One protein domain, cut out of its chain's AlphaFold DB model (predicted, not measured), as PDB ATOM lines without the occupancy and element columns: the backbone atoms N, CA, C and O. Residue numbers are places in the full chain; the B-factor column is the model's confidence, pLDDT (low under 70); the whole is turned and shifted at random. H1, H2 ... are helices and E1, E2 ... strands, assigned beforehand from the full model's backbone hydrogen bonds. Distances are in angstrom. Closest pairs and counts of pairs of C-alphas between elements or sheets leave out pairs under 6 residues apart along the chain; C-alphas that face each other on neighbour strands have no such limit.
ATOM      1  N   LYS A   2       5.160 -48.139 -17.328       51.38
ATOM      2  CA  LYS A   2       5.863 -46.924 -16.847       51.38
ATOM      3  C   LYS A   2       5.411 -45.600 -17.501       51.38
ATOM      4  O   LYS A   2       5.325 -44.600 -16.805       51.38
ATOM      5  N   GLN A   3       5.058 -45.586 -18.792       54.69
ATOM      6  CA  GLN A   3       4.587 -44.363 -19.477       54.69
ATOM      7  C   GLN A   3       3.209 -43.871 -19.000       54.69
ATOM      8  O   GLN A   3       2.988 -42.667 -18.931       54.69
ATOM      9  N   LEU A   4       2.304 -44.779 -18.608       55.34
ATOM     10  CA  LEU A   4       0.976 -44.407 -18.103       55.34
ATOM     11  C   LEU A   4       1.067 -43.668 -16.754       55.34
ATOM     12  O   LEU A   4       0.293 -42.752 -16.493       55.34
ATOM     13  N   LEU A   5       2.049 -44.040 -15.925       55.91
ATOM     14  CA  LEU A   5       2.286 -43.440 -14.612       55.91
ATOM     15  C   LEU A   5       2.809 -41.997 -14.727       55.91
ATOM     16  O   LEU A   5       2.368 -41.126 -13.984       55.91
ATOM     17  N   PHE A   6       3.687 -41.724 -15.700       56.97
ATOM     18  CA  PHE A   6       4.173 -40.367 -15.985       56.97
ATOM     19  C   PHE A   6       3.072 -39.449 -16.532       56.97
ATOM     20  O   PHE A   6       3.024 -38.275 -16.168       56.97
ATOM     21  N   LEU A   7       2.165 -39.979 -17.360       56.38
ATOM     22  CA  LEU A   7       1.048 -39.203 -17.904       56.38
ATOM     23  C   LEU A   7       0.056 -38.797 -16.800       56.38
ATOM     24  O   LEU A   7      -0.343 -37.638 -16.724       56.38
ATOM     25  N   LEU A   8      -0.286 -39.728 -15.904       55.88
ATOM     26  CA  LEU A   8      -1.146 -39.462 -14.744       55.88
ATOM     27  C   LEU A   8      -0.516 -38.449 -13.777       55.88
ATOM     28  O   LEU A   8      -1.215 -37.573 -13.270       55.88
ATOM     29  N   PHE A   9       0.802 -38.522 -13.569       55.94
ATOM     30  CA  PHE A   9       1.524 -37.577 -12.716       55.94
ATOM     31  C   PHE A   9       1.555 -36.164 -13.317       55.94
ATOM     32  O   PHE A   9       1.297 -35.190 -12.614       55.94
ATOM     33  N   ALA A  10       1.777 -36.036 -14.629       56.81
ATOM     34  CA  ALA A  10       1.711 -34.746 -15.314       56.81
ATOM     35  C   ALA A  10       0.301 -34.129 -15.235       56.81
ATOM     36  O   ALA A  10       0.166 -32.961 -14.878       56.81
ATOM     37  N   ILE A  11      -0.756 -34.909 -15.490       55.50
ATOM     38  CA  ILE A  11      -2.151 -34.433 -15.423       55.50
ATOM     39  C   ILE A  11      -2.515 -33.967 -14.003       55.50
ATOM     40  O   ILE A  11      -3.165 -32.931 -13.843       55.50
ATOM     41  N   ALA A  12      -2.053 -34.679 -12.970       55.03
ATOM     42  CA  ALA A  12      -2.251 -34.280 -11.579       55.03
ATOM     43  C   ALA A  12      -1.542 -32.952 -11.245       55.03
ATOM     44  O   ALA A  12      -2.144 -32.075 -10.625       55.03
ATOM     45  N   LEU A  13      -0.304 -32.764 -11.716       48.53
ATOM     46  CA  LEU A  13       0.466 -31.532 -11.504       48.53
ATOM     47  C   LEU A  13      -0.140 -30.322 -12.231       48.53
ATOM     48  O   LEU A  13      -0.213 -29.237 -11.656       48.53
ATOM     49  N   PHE A  14      -0.632 -30.495 -13.463       52.25
ATOM     50  CA  PHE A  14      -1.307 -29.420 -14.202       52.25
ATOM     51  C   PHE A  14      -2.635 -29.005 -13.556       52.25
ATOM     52  O   PHE A  14      -2.959 -27.817 -13.534       52.25
ATOM     53  N   SER A  15      -3.394 -29.957 -13.003       49.59
ATOM     54  CA  SER A  15      -4.663 -29.667 -12.322       49.59
ATOM     55  C   SER A  15      -4.447 -28.900 -11.009       49.59
ATOM     56  O   SER A  15      -5.151 -27.927 -10.738       49.59
ATOM     57  N   CYS A  16      -3.413 -29.268 -10.242       53.66
ATOM     58  CA  CYS A  16      -3.043 -28.577  -9.003       53.66
ATOM     59  C   CYS A  16      -2.537 -27.143  -9.268       53.66
ATOM     60  O   CYS A  16      -2.997 -26.205  -8.621       53.66
ATOM     61  N   ASN A  17      -1.686 -26.947 -10.286       58.25
ATOM     62  CA  ASN A  17      -1.183 -25.616 -10.676       58.25
ATOM     63  C   ASN A  17      -2.277 -24.677 -11.211       58.25
ATOM     64  O   ASN A  17      -2.196 -23.459 -11.070       58.25
ATOM     65  N   ARG A  18      -3.303 -25.222 -11.875       55.66
ATOM     66  CA  ARG A  18      -4.403 -24.407 -12.404       55.66
ATOM     67  C   ARG A  18      -5.321 -23.907 -11.292       55.66
ATOM     68  O   ARG A  18      -5.823 -22.788 -11.387       55.66
ATOM     69  N   GLN A  19      -5.523 -24.719 -10.252       62.94
ATOM     70  CA  GLN A  19      -6.281 -24.312  -9.075       62.94
ATOM     71  C   GLN A  19      -5.596 -23.141  -8.363       62.94
ATOM     72  O   GLN A  19      -6.250 -22.127  -8.121       62.94
ATOM     73  N   SER A  20      -4.279 -23.231  -8.154       71.94
ATOM     74  CA  SER A  20      -3.518 -22.152  -7.523       71.94
ATOM     75  C   SER A  20      -3.500 -20.870  -8.362       71.94
ATOM     76  O   SER A  20      -3.635 -19.785  -7.807       71.94
ATOM     77  N   ALA A  21      -3.412 -20.970  -9.695       82.19
ATOM     78  CA  ALA A  21      -3.376 -19.796 -10.571       82.19
ATOM     79  C   ALA A  21      -4.689 -18.993 -10.571       82.19
ATOM     80  O   ALA A  21      -4.656 -17.762 -10.547       82.19
ATOM     81  N   LEU A  22      -5.855 -19.657 -10.588       84.06
ATOM     82  CA  LEU A  22      -7.126 -18.928 -10.528       84.06
ATOM     83  C   LEU A  22      -7.400 -18.375  -9.130       84.06
ATOM     84  O   LEU A  22      -7.901 -17.259  -9.023       84.06
ATOM     85  N   GLU A  23      -7.077 -19.119  -8.069       88.25
ATOM     86  CA  GLU A  23      -7.175 -18.605  -6.696       88.25
ATOM     87  C   GLU A  23      -6.325 -17.346  -6.527       88.25
ATOM     88  O   GLU A  23      -6.820 -16.329  -6.044       88.25
ATOM     89  N   GLU A  24      -5.087 -17.368  -7.023       88.19
ATOM     90  CA  GLU A  24      -4.204 -16.205  -7.028       88.19
ATOM     91  C   GLU A  24      -4.805 -15.038  -7.830       88.19
ATOM     92  O   GLU A  24      -4.821 -13.898  -7.358       88.19
ATOM     93  N   GLN A  25      -5.374 -15.301  -9.010       88.56
ATOM     94  CA  GLN A  25      -6.033 -14.275  -9.822       88.56
ATOM     95  C   GLN A  25      -7.275 -13.685  -9.127       88.56
ATOM     96  O   GLN A  25      -7.506 -12.471  -9.198       88.56
ATOM     97  N   LEU A  26      -8.067 -14.527  -8.452       91.25
ATOM     98  CA  LEU A  26      -9.237 -14.129  -7.668       91.25
ATOM     99  C   LEU A  26      -8.832 -13.200  -6.518       91.25
ATOM    100  O   LEU A  26      -9.433 -12.136  -6.366       91.25
ATOM    101  N   ILE A  27      -7.795 -13.567  -5.761       90.31
ATOM    102  CA  ILE A  27      -7.288 -12.817  -4.600       90.31
ATOM    103  C   ILE A  27      -6.656 -11.479  -5.013       90.31
ATOM    104  O   ILE A  27      -6.887 -10.449  -4.374       90.31
ATOM    105  N   ASN A  28      -5.886 -11.472  -6.103       88.12
ATOM    106  CA  ASN A  28      -5.096 -10.307  -6.516       88.12
ATOM    107  C   ASN A  28      -5.861  -9.285  -7.368       88.12
ATOM    108  O   ASN A  28      -5.298  -8.245  -7.719       88.12
ATOM    109  N   SER A  29      -7.126  -9.550  -7.700       88.06
ATOM    110  CA  SER A  29      -7.930  -8.677  -8.559       88.06
ATOM    111  C   SER A  29      -9.268  -8.312  -7.928       88.06
ATOM    112  O   SER A  29      -9.784  -8.980  -7.030       88.06
ATOM    113  N   LYS A  30      -9.864  -7.234  -8.431       87.12
ATOM    114  CA  LYS A  30     -11.246  -6.861  -8.141       87.12
ATOM    115  C   LYS A  30     -12.164  -7.459  -9.193       87.12
ATOM    116  O   LYS A  30     -11.928  -7.322 -10.392       87.12
ATOM    117  N   TRP A  31     -13.254  -8.055  -8.740       89.00
ATOM    118  CA  TRP A  31     -14.193  -8.735  -9.621       89.00
ATOM    119  C   TRP A  31     -15.579  -8.175  -9.451       89.00
ATOM    120  O   TRP A  31     -15.953  -7.803  -8.353       89.00
ATOM    121  N   VAL A  32     -16.395  -8.170 -10.483       86.75
ATOM    122  CA  VAL A  32     -17.819  -7.883 -10.312       86.75
ATOM    123  C   VAL A  32     -18.608  -9.093 -10.768       86.75
ATOM    124  O   VAL A  32     -18.235  -9.773 -11.723       86.75
ATOM    125  N   PHE A  33     -19.671  -9.387 -10.028       87.81
ATOM    126  CA  PHE A  33     -20.470 -10.589 -10.183       87.81
ATOM    127  C   PHE A  33     -21.828 -10.259 -10.796       87.81
ATOM    128  O   PHE A  33     -22.608  -9.507 -10.211       87.81
ATOM    129  N   TYR A  34     -22.128 -10.863 -11.943       85.62
ATOM    130  CA  TYR A  34     -23.375 -10.653 -12.670       85.62
ATOM    131  C   TYR A  34     -24.143 -11.940 -12.913       85.62
ATOM    132  O   TYR A  34     -23.575 -13.022 -13.060       85.62
ATOM    133  N   LYS A  35     -25.464 -11.794 -13.011       87.12
ATOM    134  CA  LYS A  35     -26.378 -12.818 -13.512       87.12
ATOM    135  C   LYS A  35     -26.608 -12.566 -15.003       87.12
ATOM    136  O   LYS A  35     -27.121 -11.514 -15.363       87.12
ATOM    137  N   GLY A  36     -26.279 -13.532 -15.853       81.06
ATOM    138  CA  GLY A  36     -26.407 -13.428 -17.307       81.06
ATOM    139  C   GLY A  36     -25.191 -13.972 -18.055       81.06
ATOM    140  O   GLY A  36     -24.238 -14.463 -17.453       81.06
ATOM    141  N   THR A  37     -25.252 -13.915 -19.386       66.62
ATOM    142  CA  THR A  37     -24.233 -14.463 -20.302       66.62
ATOM    143  C   THR A  37     -23.384 -13.404 -21.003       66.62
ATOM    144  O   THR A  37     -22.407 -13.759 -21.660       66.62
ATOM    145  N   SER A  38     -23.738 -12.122 -20.902       64.38
ATOM    146  CA  SER A  38     -23.026 -11.050 -21.597       64.38
ATOM    147  C   SER A  38     -23.024  -9.754 -20.792       64.38
ATOM    148  O   SER A  38     -23.963  -9.477 -20.051       64.38
ATOM    149  N   LEU A  39     -21.969  -8.959 -20.977       60.31
ATOM    150  CA  LEU A  39     -21.822  -7.604 -20.429       60.31
ATOM    151  C   LEU A  39     -22.506  -6.531 -21.295       60.31
ATOM    152  O   LEU A  39     -22.416  -5.347 -20.986       60.31
ATOM    153  N   ILE A  40     -23.163  -6.931 -22.392       52.03
ATOM    154  CA  ILE A  40     -23.446  -6.074 -23.557       52.03
ATOM    155  C   ILE A  40     -24.365  -4.879 -23.238       52.03
ATOM    156  O   ILE A  40     -24.323  -3.896 -23.961       52.03
ATOM    157  N   ASN A  41     -25.092  -4.885 -22.114       47.34
ATOM    158  CA  ASN A  41     -25.939  -3.756 -21.698       47.34
ATOM    159  C   ASN A  41     -25.503  -3.072 -20.387       47.34
ATOM    160  O   ASN A  41     -26.201  -2.174 -19.912       47.34
ATOM    161  N   GLU A  42     -24.389  -3.490 -19.774       50.84
ATOM    162  CA  GLU A  42     -23.931  -2.955 -18.481       50.84
ATOM    163  C   GLU A  42     -22.616  -2.175 -18.559       50.84
ATOM    164  O   GLU A  42     -22.305  -1.450 -17.625       50.84
ATOM    165  N   PHE A  43     -21.878  -2.217 -19.675       48.47
ATOM    166  CA  PHE A  43     -20.667  -1.397 -19.825       48.47
ATOM    167  C   PHE A  43     -20.924   0.115 -19.738       48.47
ATOM    168  O   PHE A  43     -20.061   0.846 -19.242       48.47
ATOM    169  N   ASP A  44     -22.116   0.566 -20.141       49.38
ATOM    170  CA  ASP A  44     -22.550   1.966 -20.029       49.38
ATOM    171  C   ASP A  44     -22.905   2.370 -18.588       49.38
ATOM    172  O   ASP A  44     -23.024   3.557 -18.277       49.38
ATOM    173  N   LYS A  45     -23.082   1.397 -17.685       57.88
ATOM    174  CA  LYS A  45     -23.470   1.631 -16.293       57.88
ATOM    175  C   LYS A  45     -22.359   1.173 -15.369       57.88
ATOM    176  O   LYS A  45     -22.119  -0.009 -15.173       57.88
ATOM    177  N   TRP A  46     -21.713   2.152 -14.752       65.38
ATOM    178  CA  TRP A  46     -20.715   1.924 -13.719       65.38
ATOM    179  C   TRP A  46     -21.227   0.914 -12.671       65.38
ATOM    180  O   TRP A  46     -22.267   1.178 -12.051       65.38
ATOM    181  N   PRO A  47     -20.551  -0.234 -12.463       72.00
ATOM    182  CA  PRO A  47     -20.972  -1.192 -11.451       72.00
ATOM    183  C   PRO A  47     -20.979  -0.515 -10.071       72.00
ATOM    184  O   PRO A  47     -20.049   0.223  -9.736       72.00
ATOM    185  N   PRO A  48     -22.010  -0.735  -9.240       71.44
ATOM    186  CA  PRO A  48     -22.091  -0.098  -7.928       71.44
ATOM    187  C   PRO A  48     -21.137  -0.736  -6.904       71.44
ATOM    188  O   PRO A  48     -20.745  -0.084  -5.931       71.44
ATOM    189  N   THR A  49     -20.772  -2.007  -7.101       78.44
ATOM    190  CA  THR A  49     -19.946  -2.800  -6.182       78.44
ATOM    191  C   THR A  49     -18.957  -3.696  -6.921       78.44
ATOM    192  O   THR A  49     -19.155  -4.022  -8.088       78.44
ATOM    193  N   TYR A  50     -17.900  -4.104  -6.218       84.19
ATOM    194  CA  TYR A  50     -16.980  -5.170  -6.606       84.19
ATOM    195  C   TYR A  50     -16.746  -6.139  -5.447       84.19
ATOM    196  O   TYR A  50     -16.918  -5.797  -4.285       84.19
ATOM    197  N   LEU A  51     -16.320  -7.348  -5.765       88.06
ATOM    198  CA  LEU A  51     -15.892  -8.392  -4.858       88.06
ATOM    199  C   LEU A  51     -14.371  -8.385  -4.737       88.06
ATOM    200  O   LEU A  51     -13.651  -8.300  -5.735       88.06
ATOM    201  N   ARG A  52     -13.904  -8.518  -3.498       88.31
ATOM    202  CA  ARG A  52     -12.512  -8.782  -3.157       88.31
ATOM    203  C   ARG A  52     -12.420 -10.109  -2.427       88.31
ATOM    204  O   ARG A  52     -13.079 -10.288  -1.400       88.31
ATOM    205  N   PHE A  53     -11.614 -11.005  -2.972       90.25
ATOM    206  CA  PHE A  53     -11.338 -12.318  -2.411       90.25
ATOM    207  C   PHE A  53     -10.091 -12.242  -1.533       90.25
ATOM    208  O   PHE A  53      -9.160 -11.497  -1.832       90.25
ATOM    209  N   TYR A  54     -10.097 -12.986  -0.435       87.19
ATOM    210  CA  TYR A  54      -8.987 -13.080   0.509       87.19
ATOM    211  C   TYR A  54      -8.547 -14.537   0.635       87.19
ATOM    212  O   TYR A  54      -9.378 -15.442   0.583       87.19
ATOM    213  N   ASP A  55      -7.248 -14.748   0.819       88.12
ATOM    214  CA  ASP A  55      -6.599 -16.056   0.993       88.12
ATOM    215  C   ASP A  55      -7.182 -16.900   2.139       88.12
ATOM    216  O   ASP A  55      -7.220 -18.123   2.066       88.12
ATOM    217  N   ASN A  56      -7.728 -16.252   3.164       85.25
ATOM    218  CA  ASN A  56      -8.421 -16.890   4.282       85.25
ATOM    219  C   ASN A  56      -9.853 -17.366   3.956       85.25
ATOM    220  O   ASN A  56     -10.645 -17.614   4.868       85.25
ATOM    221  N   GLY A  57     -10.221 -17.433   2.675       85.25
ATOM    222  CA  GLY A  57     -11.550 -17.843   2.228       85.25
ATOM    223  C   GLY A  57     -12.629 -16.777   2.416       85.25
ATOM    224  O   GLY A  57     -13.786 -17.030   2.109       85.25
ATOM    225  N   LYS A  58     -12.318 -15.556   2.870       86.31
ATOM    226  CA  LYS A  58     -13.327 -14.488   2.986       86.31
ATOM    227  C   LYS A  58     -13.518 -13.741   1.673       86.31
ATOM    228  O   LYS A  58     -12.582 -13.541   0.906       86.31
ATOM    229  N   VAL A  59     -14.750 -13.306   1.410       86.69
ATOM    230  CA  VAL A  59     -15.087 -12.429   0.282       86.69
ATOM    231  C   VAL A  59     -15.794 -11.182   0.806       86.69
ATOM    232  O   VAL A  59     -16.681 -11.258   1.659       86.69
ATOM    233  N   LYS A  60     -15.384 -10.006   0.324       84.56
ATOM    234  CA  LYS A  60     -16.019  -8.727   0.668       84.56
ATOM    235  C   LYS A  60     -16.600  -8.080  -0.576       84.56
ATOM    236  O   LYS A  60     -15.904  -7.942  -1.575       84.56
ATOM    237  N   GLU A  61     -17.847  -7.636  -0.484       83.38
ATOM    238  CA  GLU A  61     -18.457  -6.755  -1.475       83.38
ATOM    239  C   GLU A  61     -18.161  -5.295  -1.107       83.38
ATOM    240  O   GLU A  61     -18.658  -4.793  -0.105       83.38
ATOM    241  N   CYS A  62     -17.337  -4.609  -1.888       77.75
ATOM    242  CA  CYS A  62     -16.921  -3.230  -1.672       77.75
ATOM    243  C   CYS A  62     -17.633  -2.290  -2.655       77.75
ATOM    244  O   CYS A  62     -17.870  -2.638  -3.810       77.75
ATOM    245  N   LEU A  63     -17.960  -1.076  -2.208       75.06
ATOM    246  CA  LEU A  63     -18.549  -0.048  -3.067       75.06
ATOM    247  C   LEU A  63     -17.493   0.494  -4.036       75.06
ATOM    248  O   LEU A  63     -16.348   0.747  -3.645       75.06
ATOM    249  N   ILE A  64     -17.889   0.727  -5.285       72.06
ATOM    250  CA  ILE A  64     -17.058   1.472  -6.229       72.06
ATOM    251  C   ILE A  64     -17.421   2.950  -6.088       72.06
ATOM    252  O   ILE A  64     -18.422   3.400  -6.638       72.06
ATOM    253  N   SER A  65     -16.624   3.721  -5.342       60.69
ATOM    254  CA  SER A  65     -16.806   5.175  -5.296       60.69
ATOM    255  C   SER A  65     -16.326   5.785  -6.613       60.69
ATOM    256  O   SER A  65     -15.119   5.915  -6.828       60.69
ATOM    257  N   SER A  66     -17.244   6.156  -7.500       48.28
ATOM    258  CA  SER A  66     -16.968   7.238  -8.441       48.28
ATOM    259  C   SER A  66     -17.184   8.566  -7.709       48.28
ATOM    260  O   SER A  66     -17.961   8.642  -6.757       48.28
ATOM    261  N   GLU A  67     -16.516   9.629  -8.139       45.56
ATOM    262  CA  GLU A  67     -16.711  10.999  -7.635       45.56
ATOM    263  C   GLU A  67     -18.134  11.554  -7.882       45.56
ATOM    264  O   GLU A  67     -18.403  12.720  -7.612       45.56
ATOM    265  N   VAL A  68     -19.079  10.734  -8.356       39.75
ATOM    266  CA  VAL A  68     -20.458  11.128  -8.640       39.75
ATOM    267  C   VAL A  68     -21.401  10.396  -7.688       39.75
ATOM    268  O   VAL A  68     -21.811   9.263  -7.914       39.75
ATOM    269  N   VAL A  69     -21.687  11.090  -6.585       45.12
ATOM    270  CA  VAL A  69     -22.905  11.053  -5.762       45.12
ATOM    271  C   VAL A  69     -23.789   9.810  -5.936       45.12
ATOM    272  O   VAL A  69     -24.660   9.777  -6.793       45.12
ATOM    273  N   PHE A  70     -23.693   8.869  -4.998       38.09
ATOM    274  CA  PHE A  70     -24.894   8.224  -4.466       38.09
ATOM    275  C   PHE A  70     -24.789   8.158  -2.945       38.09
ATOM    276  O   PHE A  70     -24.186   7.260  -2.358       38.09
ATOM    277  N   MET A  71     -25.384   9.172  -2.314       42.69
ATOM    278  CA  MET A  71     -25.735   9.142  -0.904       42.69
ATOM    279  C   MET A  71     -26.612   7.912  -0.628       42.69
ATOM    280  O   MET A  71     -27.621   7.694  -1.295       42.69
ATOM    281  N   GLY A  72     -26.225   7.132   0.382       40.94
ATOM    282  CA  GLY A  72     -27.107   6.175   1.044       40.94
ATOM    283  C   GLY A  72     -27.088   4.746   0.506       40.94
ATOM    284  O   GLY A  72     -28.117   4.261   0.050       40.94
ATOM    285  N   LYS A  73     -25.986   3.999   0.664       44.69
ATOM    286  CA  LYS A  73     -26.072   2.529   0.757       44.69
ATOM    287  C   LYS A  73     -25.179   1.996   1.875       44.69
ATOM    288  O   LYS A  73     -24.045   2.429   2.045       44.69
ATOM    289  N   LYS A  74     -25.782   1.103   2.669       47.53
ATOM    290  CA  LYS A  74     -25.253   0.453   3.878       47.53
ATOM    291  C   LYS A  74     -23.817  -0.068   3.675       47.53
ATOM    292  O   LYS A  74     -23.494  -0.461   2.554       47.53
ATOM    293  N   PRO A  75     -22.992  -0.110   4.742       48.44
ATOM    294  CA  PRO A  75     -21.621  -0.613   4.672       48.44
ATOM    295  C   PRO A  75     -21.563  -2.018   4.062       48.44
ATOM    296  O   PRO A  75     -22.523  -2.789   4.162       48.44
ATOM    297  N   ALA A  76     -20.425  -2.312   3.428       52.62
ATOM    298  CA  ALA A  76     -20.101  -3.590   2.809       52.62
ATOM    299  C   ALA A  76     -20.522  -4.748   3.722       52.62
ATOM    300  O   ALA A  76     -20.011  -4.894   4.832       52.62
ATOM    301  N   LYS A  77     -21.465  -5.584   3.272       56.44
ATOM    302  CA  LYS A  77     -21.779  -6.812   4.004       56.44
ATOM    303  C   LYS A  77     -20.645  -7.795   3.745       56.44
ATOM    304  O   LYS A  77     -20.566  -8.372   2.662       56.44
ATOM    305  N   ILE A  78     -19.786  -7.994   4.740       55.19
ATOM    306  CA  ILE A  78     -18.926  -9.176   4.796       55.19
ATOM    307  C   ILE A  78     -19.877 -10.375   4.829       55.19
ATOM    308  O   ILE A  78     -20.775 -10.437   5.669       55.19
ATOM    309  N   ARG A  79     -19.768 -11.259   3.842       62.00
ATOM    310  CA  ARG A  79     -20.603 -12.455   3.731       62.00
ATOM    311  C   ARG A  79     -19.690 -13.641   3.513       62.00
ATOM    312  O   ARG A  79     -18.774 -13.569   2.701       62.00
ATOM    313  N   ASP A  80     -19.938 -14.685   4.287       66.38
ATOM    314  CA  ASP A  80     -18.968 -15.745   4.503       66.38
ATOM    315  C   ASP A  80     -18.684 -16.630   3.279       66.38
ATOM    316  O   ASP A  80     -19.544 -16.893   2.430       66.38
ATOM    317  N   ASP A  81     -17.415 -17.042   3.291       76.25
ATOM    318  CA  ASP A  81     -16.712 -18.189   2.725       76.25
ATOM    319  C   ASP A  81     -16.844 -18.440   1.217       76.25
ATOM    320  O   ASP A  81     -17.746 -19.132   0.736       76.25
ATOM    321  N   TRP A  82     -15.883 -17.896   0.462       90.25
ATOM    322  CA  TRP A  82     -15.603 -18.359  -0.889       90.25
ATOM    323  C   TRP A  82     -14.655 -19.555  -0.856       90.25
ATOM    324  O   TRP A  82     -13.788 -19.680   0.008       90.25
ATOM    325  N   LYS A  83     -14.824 -20.442  -1.831       90.06
ATOM    326  CA  LYS A  83     -13.927 -21.572  -2.070       90.06
ATOM    327  C   LYS A  83     -13.913 -21.866  -3.551       90.06
ATOM    328  O   LYS A  83     -14.972 -21.856  -4.177       90.06
ATOM    329  N   TYR A  84     -12.746 -22.166  -4.093       86.81
ATOM    330  CA  TYR A  84     -12.609 -22.597  -5.470       86.81
ATOM    331  C   TYR A  84     -12.097 -24.038  -5.538       86.81
ATOM    332  O   TYR A  84     -11.311 -24.495  -4.712       86.81
ATOM    333  N   THR A  85     -12.597 -24.771  -6.521       83.88
ATOM    334  CA  THR A  85     -12.013 -26.001  -7.048       83.88
ATOM    335  C   THR A  85     -12.020 -25.884  -8.566       83.88
ATOM    336  O   THR A  85     -12.753 -25.066  -9.116       83.88
ATOM    337  N   SER A  86     -11.273 -26.730  -9.272       75.44
ATOM    338  CA  SER A  86     -11.210 -26.707 -10.743       75.44
ATOM    339  C   SER A  86     -12.579 -26.656 -11.451       75.44
ATOM    340  O   SER A  86     -12.675 -26.112 -12.550       75.44
ATOM    341  N   GLU A  87     -13.639 -27.171 -10.823       87.19
ATOM    342  CA  GLU A  87     -14.989 -27.262 -11.391       87.19
ATOM    343  C   GLU A  87     -16.031 -26.381 -10.698       87.19
ATOM    344  O   GLU A  87     -17.131 -26.194 -11.231       87.19
ATOM    345  N   LYS A  88     -15.740 -25.867  -9.499       92.12
ATOM    346  CA  LYS A  88     -16.732 -25.186  -8.666       92.12
ATOM    347  C   LYS A  88     -16.179 -23.922  -8.035       92.12
ATOM    348  O   LYS A  88     -15.053 -23.879  -7.557       92.12
ATOM    349  N   LEU A  89     -17.035 -22.917  -7.946       92.81
ATOM    350  CA  LEU A  89     -16.808 -21.734  -7.138       92.81
ATOM    351  C   LEU A  89     -17.966 -21.587  -6.156       92.81
ATOM    352  O   LEU A  89     -19.123 -21.521  -6.565       92.81
ATOM    353  N   THR A  90     -17.659 -21.520  -4.869       92.25
ATOM    354  CA  THR A  90     -18.619 -21.163  -3.828       92.25
ATOM    355  C   THR A  90     -18.525 -19.670  -3.566       92.25
ATOM    356  O   THR A  90     -17.437 -19.140  -3.360       92.25
ATOM    357  N   LEU A  91     -19.667 -18.989  -3.587       89.94
ATOM    358  CA  LEU A  91     -19.804 -17.559  -3.330       89.94
ATOM    359  C   LEU A  91     -21.096 -17.312  -2.556       89.94
ATOM    360  O   LEU A  91     -22.161 -17.782  -2.960       89.94
ATOM    361  N   PHE A  92     -21.024 -16.556  -1.459       83.88
ATOM    362  CA  PHE A  92     -22.189 -16.208  -0.631       83.88
ATOM    363  C   PHE A  92     -22.991 -17.437  -0.159       83.88
ATOM    364  O   PHE A  92     -24.227 -17.440  -0.185       83.88
ATOM    365  N   GLY A  93     -22.288 -18.516   0.197       85.44
ATOM    366  CA  GLY A  93     -22.895 -19.796   0.576       85.44
ATOM    367  C   GLY A  93     -23.639 -20.515  -0.558       85.44
ATOM    368  O   GLY A  93     -24.498 -21.358  -0.290       85.44
ATOM    369  N   LYS A  94     -23.381 -20.167  -1.825       89.88
ATOM    370  CA  LYS A  94     -23.952 -20.826  -3.009       89.88
ATOM    371  C   LYS A  94     -22.844 -21.422  -3.864       89.88
ATOM    372  O   LYS A  94     -21.867 -20.743  -4.150       89.88
ATOM    373  N   GLU A  95     -23.033 -22.662  -4.306       92.94
ATOM    374  CA  GLU A  95     -22.141 -23.303  -5.273       92.94
ATOM    375  C   GLU A  95     -22.527 -22.931  -6.708       92.94
ATOM    376  O   GLU A  95     -23.709 -22.931  -7.080       92.94
ATOM    377  N   PHE A  96     -21.509 -22.666  -7.518       94.19
ATOM    378  CA  PHE A  96     -21.600 -22.417  -8.946       94.19
ATOM    379  C   PHE A  96     -20.657 -23.372  -9.675       94.19
ATOM    380  O   PHE A  96     -19.497 -23.511  -9.293       94.19
ATOM    381  N   LYS A  97     -21.133 -24.003 -10.748       94.88
ATOM    382  CA  LYS A  97     -20.279 -24.732 -11.686       94.88
ATOM    383  C   LYS A  97     -19.463 -23.727 -12.490       94.88
ATOM    384  O   LYS A  97     -20.033 -22.797 -13.058       94.88
ATOM    385  N   VAL A  98     -18.158 -23.932 -12.565       92.56
ATOM    386  CA  VAL A  98     -17.256 -23.149 -13.409       92.56
ATOM    387  C   VAL A  98     -17.337 -23.723 -14.817       92.56
ATOM    388  O   VAL A  98     -17.059 -24.900 -15.034       92.56
ATOM    389  N   LEU A  99     -17.793 -22.908 -15.764       91.62
ATOM    390  CA  LEU A  99     -17.922 -23.304 -17.162       91.62
ATOM    391  C   LEU A  99     -16.624 -23.030 -17.914       91.62
ATOM    392  O   LEU A  99     -16.066 -23.933 -18.528       91.62
ATOM    393  N   THR A 100     -16.149 -21.785 -17.851       89.75
ATOM    394  CA  THR A 100     -14.904 -21.362 -18.493       89.75
ATOM    395  C   THR A 100     -14.191 -20.297 -17.668       89.75
ATOM    396  O   THR A 100     -14.808 -19.556 -16.900       89.75
ATOM    397  N   VAL A 101     -12.871 -20.246 -17.835       88.06
ATOM    398  CA  VAL A 101     -11.968 -19.227 -17.291       88.06
ATOM    399  C   VAL A 101     -11.181 -18.701 -18.486       88.06
ATOM    400  O   VAL A 101     -10.343 -19.418 -19.033       88.06
ATOM    401  N   GLU A 102     -11.506 -17.493 -18.932       85.62
ATOM    402  CA  GLU A 102     -11.005 -16.890 -20.168       85.62
ATOM    403  C   GLU A 102     -10.481 -15.487 -19.862       85.62
ATOM    404  O   GLU A 102     -11.250 -14.531 -19.751       85.62
ATOM    405  N   GLY A 103      -9.160 -15.370 -19.700       83.75
ATOM    406  CA  GLY A 103      -8.492 -14.107 -19.392       83.75
ATOM    407  C   GLY A 103      -9.073 -13.442 -18.143       83.75
ATOM    408  O   GLY A 103      -8.852 -13.892 -17.021       83.75
ATOM    409  N   ASP A 104      -9.844 -12.381 -18.361       85.81
ATOM    410  CA  ASP A 104     -10.439 -11.540 -17.322       85.81
ATOM    411  C   ASP A 104     -11.882 -11.921 -16.970       85.81
ATOM    412  O   ASP A 104     -12.550 -11.186 -16.247       85.81
ATOM    413  N   THR A 105     -12.394 -13.041 -17.484       88.69
ATOM    414  CA  THR A 105     -13.778 -13.478 -17.273       88.69
ATOM    415  C   THR A 105     -13.849 -14.926 -16.800       88.69
ATOM    416  O   THR A 105     -13.249 -15.824 -17.384       88.69
ATOM    417  N   ILE A 106     -14.654 -15.169 -15.766       91.25
ATOM    418  CA  ILE A 106     -15.018 -16.504 -15.289       91.25
ATOM    419  C   ILE A 106     -16.514 -16.679 -15.520       91.25
ATOM    420  O   ILE A 106     -17.325 -15.945 -14.950       91.25
ATOM    421  N   ARG A 107     -16.895 -17.660 -16.337       92.31
ATOM    422  CA  ARG A 107     -18.298 -18.016 -16.569       92.31
ATOM    423  C   ARG A 107     -18.729 -19.098 -15.598       92.31
ATOM    424  O   ARG A 107     -18.055 -20.112 -15.424       92.31
ATOM    425  N   LEU A 108     -19.878 -18.877 -14.984       94.06
ATOM    426  CA  LEU A 108     -20.408 -19.663 -13.883       94.06
ATOM    427  C   LEU A 108     -21.844 -20.093 -14.195       94.06
ATOM    428  O   LEU A 108     -22.568 -19.410 -14.918       94.06
ATOM    429  N   GLN A 109     -22.293 -21.200 -13.615       94.88
ATOM    430  CA  GLN A 109     -23.665 -21.677 -13.762       94.88
ATOM    431  C   GLN A 109     -24.207 -22.229 -12.446       94.88
ATOM    432  O   GLN A 109     -23.512 -22.929 -11.715       94.88
ATOM    433  N   ARG A 110     -25.480 -21.951 -12.157       94.12
ATOM    434  CA  ARG A 110     -26.224 -22.587 -11.066       94.12
ATOM    435  C   ARG A 110     -27.640 -22.912 -11.540       94.12
ATOM    436  O   ARG A 110     -28.412 -22.012 -11.873       94.12
ATOM    437  N   GLY A 111     -27.982 -24.201 -11.566       92.38
ATOM    438  CA  GLY A 111     -29.194 -24.673 -12.242       92.38
ATOM    439  C   GLY A 111     -29.148 -24.309 -13.728       92.38
ATOM    440  O   GLY A 111     -28.134 -24.519 -14.383       92.38
ATOM    441  N   THR A 112     -30.213 -23.701 -14.243       91.00
ATOM    442  CA  THR A 112     -30.290 -23.194 -15.627       91.00
ATOM    443  C   THR A 112     -29.797 -21.752 -15.778       91.00
ATOM    444  O   THR A 112     -29.810 -21.200 -16.876       91.00
ATOM    445  N   THR A 113     -29.389 -21.105 -14.683       92.06
ATOM    446  CA  THR A 113     -28.987 -19.695 -14.689       92.06
ATOM    447  C   THR A 113     -27.478 -19.563 -14.854       92.06
ATOM    448  O   THR A 113     -26.713 -20.152 -14.089       92.06
ATOM    449  N   ASN A 114     -27.064 -18.728 -15.806       92.50
ATOM    450  CA  ASN A 114     -25.666 -18.367 -16.014       92.50
ATOM    451  C   ASN A 114     -25.298 -17.109 -15.224       92.50
ATOM    452  O   ASN A 114     -26.119 -16.212 -15.016       92.50
ATOM    453  N   PHE A 115     -24.050 -17.070 -14.791       92.19
ATOM    454  CA  PHE A 115     -23.437 -15.992 -14.041       92.19
ATOM    455  C   PHE A 115     -22.036 -15.746 -14.580       92.19
ATOM    456  O   PHE A 115     -21.476 -16.558 -15.321       92.19
ATOM    457  N   MET A 116     -21.447 -14.637 -14.165       91.38
ATOM    458  CA  MET A 116     -20.118 -14.270 -14.602       91.38
ATOM    459  C   MET A 116     -19.412 -13.423 -13.550       91.38
ATOM    460  O   MET A 116     -20.022 -12.529 -12.965       91.38
ATOM    461  N   LEU A 117     -18.128 -13.700 -13.333       90.81
ATOM    462  CA  LEU A 117     -17.195 -12.770 -12.706       90.81
ATOM    463  C   LEU A 117     -16.342 -12.139 -13.798       90.81
ATOM    464  O   LEU A 117     -15.813 -12.861 -14.639       90.81
ATOM    465  N   TYR A 118     -16.173 -10.822 -13.766       88.50
ATOM    466  CA  TYR A 118     -15.224 -10.138 -14.645       88.50
ATOM    467  C   TYR A 118     -14.265  -9.257 -13.849       88.50
ATOM    468  O   TYR A 118     -14.658  -8.632 -12.860       88.50
ATOM    469  N   ASN A 119     -13.003  -9.239 -14.272       88.44
ATOM    470  CA  ASN A 119     -11.925  -8.503 -13.631       88.44
ATOM    471  C   ASN A 119     -12.019  -7.015 -13.986       88.44
ATOM    472  O   ASN A 119     -11.649  -6.579 -15.079       88.44
ATOM    473  N   ILE A 120     -12.489  -6.213 -13.034       80.44
ATOM    474  CA  ILE A 120     -12.732  -4.790 -13.261       80.44
ATOM    475  C   ILE A 120     -11.432  -3.970 -13.307       80.44
ATOM    476  O   ILE A 120     -11.411  -2.902 -13.921       80.44
ATOM    477  N   ASP A 121     -10.326  -4.458 -12.729       76.56
ATOM    478  CA  ASP A 121      -9.042  -3.737 -12.749       76.56
ATOM    479  C   ASP A 121      -8.447  -3.636 -14.166       76.56
ATOM    480  O   ASP A 121      -7.625  -2.752 -14.434       76.56
ATOM    481  N   LYS A 122      -8.855  -4.534 -15.072       71.31
ATOM    482  CA  LYS A 122      -8.430  -4.567 -16.477       71.31
ATOM    483  C   LYS A 122      -9.402  -3.831 -17.389       71.31
ATOM    484  O   LYS A 122      -8.963  -3.120 -18.289       71.31
ATOM    485  N   THR A 123     -10.700  -3.941 -17.120       64.50
ATOM    486  CA  THR A 123     -11.735  -3.290 -17.931       64.50
ATOM    487  C   THR A 123     -11.894  -1.797 -17.618       64.50
ATOM    488  O   THR A 123     -12.126  -1.000 -18.523       64.50
ATOM    489  N   TYR A 124     -11.705  -1.387 -16.360       65.12
ATOM    490  CA  TYR A 124     -11.809   0.011 -15.925       65.12
ATOM    491  C   TYR A 124     -10.522   0.457 -15.207       65.12
ATOM    492  O   TYR A 124     -10.530   0.725 -14.003       65.12
ATOM    493  N   PRO A 125      -9.390   0.606 -15.921       56.47
ATOM    494  CA  PRO A 125      -8.085   0.904 -15.317       56.47
ATOM    495  C   PRO A 125      -8.043   2.232 -14.539       56.47
ATOM    496  O   PRO A 125      -7.185   2.414 -13.673       56.47
ATOM    497  N   LYS A 126      -8.998   3.145 -14.778       50.28
ATOM    498  CA  LYS A 126      -9.178   4.383 -13.997       50.28
ATOM    499  C   LYS A 126      -9.501   4.118 -12.510       50.28
ATOM    500  O   LYS A 126      -9.229   4.981 -11.681       50.28
ATOM    501  N   LEU A 127      -9.965   2.915 -12.148       51.31
ATOM    502  CA  LEU A 127     -10.168   2.475 -10.758       51.31
ATOM    503  C   LEU A 127      -8.876   2.275  -9.959       51.31
ATOM    504  O   LEU A 127      -8.932   2.181  -8.734       51.31
ATOM    505  N   LYS A 128      -7.705   2.211 -10.611       47.41
ATOM    506  CA  LYS A 128      -6.418   2.073  -9.908       47.41
ATOM    507  C   LYS A 128      -6.019   3.317  -9.108       47.41
ATOM    508  O   LYS A 128      -5.144   3.210  -8.259       47.41
TER     509      LYS A 128
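What this domain is: This is residues 2 to 128 of the 137 residues of an uncharacterized protein of Flavobacterium sp. AG291 (UniProt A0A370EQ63). What does the model look like? One antiparallel sheet of eight strands curls like part of a barrel, open between E3 and E4, and residues 15 to 28 of the long helix H1 pack on it near E4 and E2. Residues 2 to 14 of H1 stick out as an arm. What is it made of? The printed part has 127 residues, with three named helices and eight named strands in the order H1, E1 to E8, H2, H3; the class is mixed, helices and strands, and the sheet's order is E3, E2, E1, E8, E7, E6, E5, E4. How compact is it? It is only just loose, close to compact, with a radius of gyration of the C-alphas of 16.8 A and spans of 66 by 31 by 31 A.

How they stand to each other: Where is the first helix? H1, residues 2 to 28, is on one face of the sheet, in two layers, at a height over the sheet of 10.3 A. It lies over none of the strands, but only just: 2 of its C-alphas fall on E2, residues 49 to 53, and 2 on E4, residues 83 to 85. The closest C-alphas are Ile 27 and Phe 53 of E2, 4.6 A, and Gln 19 and Thr 85 of E4, 6.3 A. How do the strands pair? E1, residues 30 to 35, E2 and E3, residues 59 to 63, form a meander, each strand the antiparallel neighbour of the one before, with N 31 and O 51 at 3.0 A and N 60 and O 52 at 2.9 A within hydrogen-bond range. E4, E5, residues 88 to 91, E6, residues 94 to 102, E7, residues 105 to 110, and E8, residues 113 to 119, form another, with N 90 and O 83 at 2.8 A, N 96 and O 89 at 2.8 A, N 107 and O 100 at 2.9 A and N 115 and O 108 at 2.8 A. E1 and E8 are antiparallel neighbours at 161 degrees, with N 34 and O 116 at 2.9 A. What of the last helices? H2, residues 120 to 123, only grazes the sheet, and H3, residues 125 to 128, is not on it. In H1 every O i to N i+4 pair is within hydrogen-bond range; H2 and H3 are too short for such a pair.

Where its parts are: Where does the printed part begin? H1 starts at C-alpha 2, (5.863, -46.924, -16.847), and is 39.6 A long. Which strands are longest? E6 is 21.9 A long and bends by 65 degrees at residue 99; E8 is 20.4 A. Where does it end? C-alpha 128 of H3 is at (-6.418, 2.073, -9.908).

The domain as a whole: How large is it? The two C-alphas farthest apart, of Lys 2 and Met 71, are 66.3 A apart. Is it whole? The printed part has no cut, and the links E1 to E2 and E3 to E4 are long. Where is confidence low? The pLDDT is under 70 in residues 2 to 19, 37 to 46, 65 to 80 and 123 to 128.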